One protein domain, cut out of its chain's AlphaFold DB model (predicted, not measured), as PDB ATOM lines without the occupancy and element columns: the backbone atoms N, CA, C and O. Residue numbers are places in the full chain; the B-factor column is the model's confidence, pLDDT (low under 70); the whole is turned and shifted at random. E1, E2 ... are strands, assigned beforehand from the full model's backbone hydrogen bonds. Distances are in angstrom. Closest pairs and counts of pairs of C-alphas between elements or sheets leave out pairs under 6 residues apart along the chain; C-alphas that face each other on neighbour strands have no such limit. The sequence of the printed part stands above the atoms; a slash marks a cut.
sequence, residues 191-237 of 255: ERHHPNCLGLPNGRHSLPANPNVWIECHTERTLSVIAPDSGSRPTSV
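What this domain is: This is residues 191 to 237 of the 255 residues of an uncharacterized protein of Biomphalaria glabrata (UniProt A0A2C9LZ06). A small, strongly twisted sheet of three strands, E1, E2 and E3, is built as two hairpins in a row; the stretch before E1 passes over one face of it, and the stretch after E3 makes a loop that folds back beside E3 at residues 235 to 236. The 47 printed residues hold no named helix and three named strands, in the order E1, E2, E3 along the chain and also across the sheet, with antiparallel neighbours. The class is all strand, though under half of the residues, 20 of 47, are in named elements. The whole is compact, with a radius of gyration of the C-alphas of 10.0 A, and spans 29 by 20 by 17 A.

Where its parts are: Residues 191 to 202 hold no named element, and their C-alphas lie 6 to 13 A from the mean of all C-alphas. E1, residues 203 to 207, begins with C-alpha 203 at (141.365, 187.559, 93.579) and is 12.9 A long from first to last C-alpha. E2, residues 210 to 218, is the longest strand by residues and measures 20.3 A, ending with C-alpha 218 at (140.095, 186.214, 100.030). E2 bends by 71 degrees at residue 213. E3, residues 221 to 226, is 14.5 A long and ends with C-alpha 226 at (153.826, 186.410, 94.611).

How they stand to each other: E1, E2 and E3 form a meander, each strand the antiparallel neighbour of the one before; E2 is the inner strand, and E1 and E3 are the edge strands. The hairpin of E1 and E2 has an angle of 149 degrees between the strand directions. C-alphas 206 and 214 face each other at 4.5 A, and N 205 and O 215 are within hydrogen-bond range at 2.9 A, as are N 215 and O 205 at 2.8 A. In the hairpin of E2 and E3 the angle is 143 degrees. There C-alphas 215 and 225 face each other at 4.7 A, and N 214 and O 226 are within hydrogen-bond range at 2.8 A, as are N 223 and O 216 at 2.8 A. Residues 224 to 225 of E3 also pair with residues 235 to 236, antiparallel. The sheet's C-alphas lie up to 4.6 A off their best plane.

The domain as a whole: The two C-alphas farthest apart are those of Gly 199 and Gly 231, at 29.9 A. The printed part, residues 191 to 237, has no cut. The links from E1 to E2 and from E2 to E3 are tight, with two residues in each. The mean pLDDT of the printed part is 82.2, and residues 228 to 237 are under 70, which is low confidence.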
ATOM      1  N   GLU A 191     152.983 196.992 108.238       84.69
ATOM      2  CA  GLU A 191     152.308 197.035 106.934       84.69
ATOM      3  C   GLU A 191     153.271 197.240 105.759       84.69
ATOM      4  O   GLU A 191     152.933 196.902 104.625       84.69
ATOM      5  N   ARG A 192     154.487 197.758 106.000       79.75
ATOM      6  CA  ARG A 192     155.511 197.857 104.947       79.75
ATOM      7  C   ARG A 192     156.058 196.498 104.526       79.75
ATOM      8  O   ARG A 192     156.494 196.358 103.388       79.75
ATOM      9  N   HIS A 193     156.045 195.526 105.432       81.62
ATOM     10  CA  HIS A 193     156.544 194.172 105.186       81.62
ATOM     11  C   HIS A 193     155.429 193.183 104.877       81.62
ATOM     12  O   HIS A 193     155.665 192.174 104.217       81.62
ATOM     13  N   HIS A 194     154.206 193.499 105.304       86.50
ATOM     14  CA  HIS A 194     153.028 192.675 105.092       86.50
ATOM     15  C   HIS A 194     151.956 193.415 104.293       86.50
ATOM     16  O   HIS A 194     151.061 194.041 104.870       86.50
ATOM     17  N   PRO A 195     152.001 193.295 102.956       88.69
ATOM     18  CA  PRO A 195     150.907 193.724 102.107       88.69
ATOM     19  C   PRO A 195     149.585 193.068 102.531       88.69
ATOM     20  O   PRO A 195     149.522 191.857 102.774       88.69
ATOM     21  N   ASN A 196     148.519 193.863 102.618       90.56
ATOM     22  CA  ASN A 196     147.215 193.417 103.099       90.56
ATOM     23  C   ASN A 196     146.111 193.605 102.045       90.56
ATOM     24  O   ASN A 196     146.232 194.425 101.137       90.56
ATOM     25  N   CYS A 197     145.040 192.828 102.184       94.94
ATOM     26  CA  CYS A 197     143.883 192.829 101.291       94.94
ATOM     27  C   CYS A 197     142.681 193.601 101.852       94.94
ATOM     28  O   CYS A 197     141.561 193.404 101.380       94.94
ATOM     29  N   LEU A 198     142.879 194.442 102.871       94.75
ATOM     30  CA  LEU A 198     141.774 195.135 103.523       94.75
ATOM     31  C   LEU A 198     141.042 196.033 102.511       94.75
ATOM     32  O   LEU A 198     141.672 196.831 101.819       94.75
ATOM     33  N   GLY A 199     139.722 195.877 102.386       94.44
ATOM     34  CA  GLY A 199     138.912 196.590 101.396       94.44
ATOM     35  C   GLY A 199     139.075 196.138  99.937       94.44
ATOM     36  O   GLY A 199     138.373 196.661  99.070       94.44
ATOM     37  N   LEU A 200     139.953 195.173  99.632       94.69
ATOM     38  CA  LEU A 200     140.111 194.636  98.278       94.69
ATOM     39  C   LEU A 200     139.153 193.460  98.026       94.69
ATOM     40  O   LEU A 200     138.937 192.626  98.912       94.69
ATOM     41  N   PRO A 201     138.595 193.335  96.806       96.19
ATOM     42  CA  PRO A 201     137.778 192.185  96.446       96.19
ATOM     43  C   PRO A 201     138.627 190.913  96.332       96.19
ATOM     44  O   PRO A 201     139.850 190.959  96.200       96.19
ATOM     45  N   ASN A 202     137.968 189.755  96.333       95.94
ATOM     46  CA  ASN A 202     138.644 188.471  96.140       95.94
ATOM     47  C   ASN A 202     139.402 188.425  94.803       95.94
ATOM     48  O   ASN A 202     138.913 188.935  93.794       95.94
ATOM     49  N   GLY A 203     140.553 187.752  94.782       93.62
ATOM     50  CA  GLY A 203     141.365 187.559  93.579       93.62
ATOM     51  C   GLY A 203     142.770 188.143  93.693       93.62
ATOM     52  O   GLY A 203     143.247 188.441  94.787       93.62
ATOM     53  N   ARG A 204     143.455 188.259  92.552       93.19
ATOM     54  CA  ARG A 204     144.837 188.751  92.488       93.19
ATOM     55  C   ARG A 204     144.883 190.259  92.285       93.19
ATOM     56  O   ARG A 204     144.234 190.770  91.379       93.19
ATOM     57  N   HIS A 205     145.720 190.929  93.069       92.38
ATOM     58  CA  HIS A 205     145.937 192.374  92.996       92.38
ATOM     59  C   HIS A 205     147.424 192.685  92.911       92.38
ATOM     60  O   HIS A 205     148.215 192.109  93.653       92.38
ATOM     61  N   SER A 206     147.808 193.588  92.014       90.50
ATOM     62  CA  SER A 206     149.172 194.120  91.953       90.50
ATOM     63  C   SER A 206     149.385 195.144  93.066       90.50
ATOM     64  O   SER A 206     148.505 195.972  93.313       90.50
ATOM     65  N   LEU A 207     150.556 195.152  93.697       84.25
ATOM     66  CA  LEU A 207     150.875 196.165  94.701       84.25
ATOM     67  C   LEU A 207     151.221 197.508  94.044       84.25
ATOM     68  O   LEU A 207     152.121 197.549  93.205       84.25
ATOM     69  N   PRO A 208     150.605 198.634  94.461       81.44
ATOM     70  CA  PRO A 208     150.923 199.949  93.897       81.44
ATOM     71  C   PRO A 208     152.402 200.328  94.038       81.44
ATOM     72  O   PRO A 208     152.979 200.933  93.140       81.44
ATOM     73  N   ALA A 209     153.026 199.948  95.158       79.50
ATOM     74  CA  ALA A 209     154.433 200.234  95.437       79.50
ATOM     75  C   ALA A 209     155.409 199.366  94.623       79.50
ATOM     76  O   ALA A 209     156.559 199.753  94.432       79.50
ATOM     77  N   ASN A 210     154.973 198.191  94.158       79.44
ATOM     78  CA  ASN A 210     155.770 197.303  93.319       79.44
ATOM     79  C   ASN A 210     154.838 196.490  92.402       79.44
ATOM     80  O   ASN A 210     154.370 195.425  92.812       79.44
ATOM     81  N   PRO A 211     154.584 196.961  91.166       79.62
ATOM     82  CA  PRO A 211     153.633 196.333  90.244       79.62
ATOM     83  C   PRO A 211     153.975 194.889  89.864       79.62
ATOM     84  O   PRO A 211     153.111 194.163  89.380       79.62
ATOM     85  N   ASN A 212     155.223 194.464  90.080       81.75
ATOM     86  CA  ASN A 212     155.650 193.099  89.801       81.75
ATOM     87  C   ASN A 212     155.297 192.122  90.935       81.75
ATOM     88  O   ASN A 212     155.400 190.912  90.744       81.75
ATOM     89  N   VAL A 213     154.885 192.629  92.102       84.38
ATOM     90  CA  VAL A 213     154.429 191.822  93.236       84.38
ATOM     91  C   VAL A 213     152.905 191.772  93.248       84.38
ATOM     92  O   VAL A 213     152.231 192.803  93.215       84.38
ATOM     93  N   TRP A 214     152.370 190.559  93.347       88.94
ATOM     94  CA  TRP A 214     150.939 190.290  93.412       88.94
ATOM     95  C   TRP A 214     150.562 189.720  94.771       88.94
ATOM     96  O   TRP A 214     151.317 188.950  95.362       88.94
ATOM     97  N   ILE A 215     149.368 190.051  95.242       91.31
ATOM     98  CA  ILE A 215     148.755 189.435  96.416       91.31
ATOM     99  C   ILE A 215     147.486 188.701  96.021       91.31
ATOM    100  O   ILE A 215     146.756 189.142  95.135       91.31
ATOM    101  N   GLU A 216     147.223 187.580  96.681       94.00
ATOM    102  CA  GLU A 216     145.968 186.846  96.541       94.00
ATOM    103  C   GLU A 216     145.050 187.141  97.724       94.00
ATOM    104  O   GLU A 216     145.380 186.835  98.871       94.00
ATOM    105  N   CYS A 217     143.898 187.733  97.426       94.94
ATOM    106  CA  CYS A 217     142.925 188.178  98.406       94.94
ATOM    107  C   CYS A 217     141.744 187.217  98.512       94.94
ATOM    108  O   CYS A 217     141.154 186.816  97.503       94.94
ATOM    109  N   HIS A 218     141.345 186.908  99.743       95.50
ATOM    110  CA  HIS A 218     140.095 186.214 100.030       95.50
ATOM    111  C   HIS A 218     139.454 186.757 101.308       95.50
ATOM    112  O   HIS A 218     140.044 186.670 102.381       95.50
ATOM    113  N   THR A 219     138.251 187.322 101.194       94.44
ATOM    114  CA  THR A 219     137.501 187.940 102.298       94.44
ATOM    115  C   THR A 219     138.384 188.921 103.076       94.44
ATOM    116  O   THR A 219     138.574 188.796 104.286       94.44
ATOM    117  N   GLU A 220     138.984 189.856 102.332       95.81
ATOM    118  CA  GLU A 220     139.867 190.922 102.832       95.81
ATOM    119  C   GLU A 220     141.180 190.456 103.496       95.81
ATOM    120  O   GLU A 220     141.904 191.263 104.078       95.81
ATOM    121  N   ARG A 221     141.540 189.171 103.372       95.31
ATOM    122  CA  ARG A 221     142.815 188.604 103.845       95.31
ATOM    123  C   ARG A 221     143.778 188.328 102.706       95.31
ATOM    124  O   ARG A 221     143.374 187.795 101.676       95.31
ATOM    125  N   THR A 222     145.058 188.601 102.939       94.25
ATOM    126  CA  THR A 222     146.166 188.165 102.075       94.25
ATOM    127  C   THR A 222     146.459 186.694 102.327       94.25
ATOM    128  O   THR A 222     146.835 186.344 103.442       94.25
ATOM    129  N   LEU A 223     146.314 185.830 101.327       92.75
ATOM    130  CA  LEU A 223     146.640 184.403 101.437       92.75
ATOM    131  C   LEU A 223     148.067 184.096 100.968       92.75
ATOM    132  O   LEU A 223     148.753 183.253 101.549       92.75
ATOM    133  N   SER A 224     148.526 184.793  99.933       88.88
ATOM    134  CA  SER A 224     149.858 184.614  99.358       88.88
ATOM    135  C   SER A 224     150.411 185.932  98.817       88.88
ATOM    136  O   SER A 224     149.649 186.828  98.438       88.88
ATOM    137  N   VAL A 225     151.741 186.037  98.798       87.62
ATOM    138  CA  VAL A 225     152.489 187.116  98.141       87.62
ATOM    139  C   VAL A 225     153.339 186.479  97.043       87.62
ATOM    140  O   VAL A 225     154.072 185.523  97.289       87.62
ATOM    141  N   ILE A 226     153.218 186.978  95.817       84.25
ATOM    142  CA  ILE A 226     153.826 186.410  94.611       84.25
ATOM    143  C   ILE A 226     154.766 187.462  94.021       84.25
ATOM    144  O   ILE A 226     154.307 188.504  93.558       84.25
ATOM    145  N   ALA A 227     156.072 187.204  94.043       79.56
ATOM    146  CA  ALA A 227     157.107 188.104  93.529       79.56
ATOM    147  C   ALA A 227     157.693 187.569  92.204       79.56
ATOM    148  O   ALA A 227     157.698 186.358  91.989       79.56
ATOM    149  N   PRO A 228     158.207 188.438  91.313       66.44
ATOM    150  CA  PRO A 228     158.606 188.061  89.952       66.44
ATOM    151  C   PRO A 228     159.869 187.180  89.887       66.44
ATOM    152  O   PRO A 228     160.088 186.542  88.866       66.44
ATOM    153  N   ASP A 229     160.661 187.107  90.964       59.62
ATOM    154  CA  ASP A 229     161.919 186.338  91.030       59.62
ATOM    155  C   ASP A 229     161.811 185.018  91.811       59.62
ATOM    156  O   ASP A 229     162.806 184.334  92.057       59.62
ATOM    157  N   SER A 230     160.604 184.604  92.207       52.06
ATOM    158  CA  SER A 230     160.428 183.335  92.905       52.06
ATOM    159  C   SER A 230     160.372 182.181  91.891       52.06
ATOM    160  O   SER A 230     159.316 181.625  91.591       52.06
ATOM    161  N   GLY A 231     161.546 181.769  91.396       51.50
ATOM    162  CA  GLY A 231     161.773 180.437  90.805       51.50
ATOM    163  C   GLY A 231     161.459 179.278  91.773       51.50
ATOM    164  O   GLY A 231     161.579 178.106  91.426       51.50
ATOM    165  N   SER A 232     161.018 179.600  92.986       46.66
ATOM    166  CA  SER A 232     160.399 178.748  93.985       46.66
ATOM    167  C   SER A 232     158.968 179.241  94.249       46.66
ATOM    168  O   SER A 232     158.716 180.429  94.366       46.66
ATOM    169  N   ARG A 233     158.025 178.297  94.283       52.59
ATOM    170  CA  ARG A 233     156.626 178.342  94.765       52.59
ATOM    171  C   ARG A 233     156.160 179.645  95.473       52.59
ATOM    172  O   ARG A 233     156.869 180.114  96.356       52.59
ATOM    173  N   PRO A 234     154.935 180.155  95.199       55.38
ATOM    174  CA  PRO A 234     154.397 181.346  95.870       55.38
ATOM    175  C   PRO A 234     154.576 181.267  97.389       55.38
ATOM    176  O   PRO A 234     154.201 180.262  98.003       55.38
ATOM    177  N   THR A 235     155.148 182.316  97.984       61.06
ATOM    178  CA  THR A 235     155.355 182.399  99.429       61.06
ATOM    179  C   THR A 235     153.993 182.562 100.076       61.06
ATOM    180  O   THR A 235     153.359 183.622 100.034       61.06
ATOM    181  N   SER A 236     153.500 181.467 100.642       57.66
ATOM    182  CA  SER A 236     152.291 181.526 101.436       57.66
ATOM    183  C   SER A 236     152.599 182.328 102.694       57.66
ATOM    184  O   SER A 236     153.594 182.066 103.374       57.66
ATOM    185  N   VAL A 237     151.722 183.269 103.045       58.41
ATOM    186  CA  VAL A 237     151.790 183.926 104.364       58.41
ATOM    187  C   VAL A 237     151.632 182.875 105.482       58.41
ATOM    188  O   VAL A 237     152.063 183.079 106.611       58.41
TER     189      VAL A 237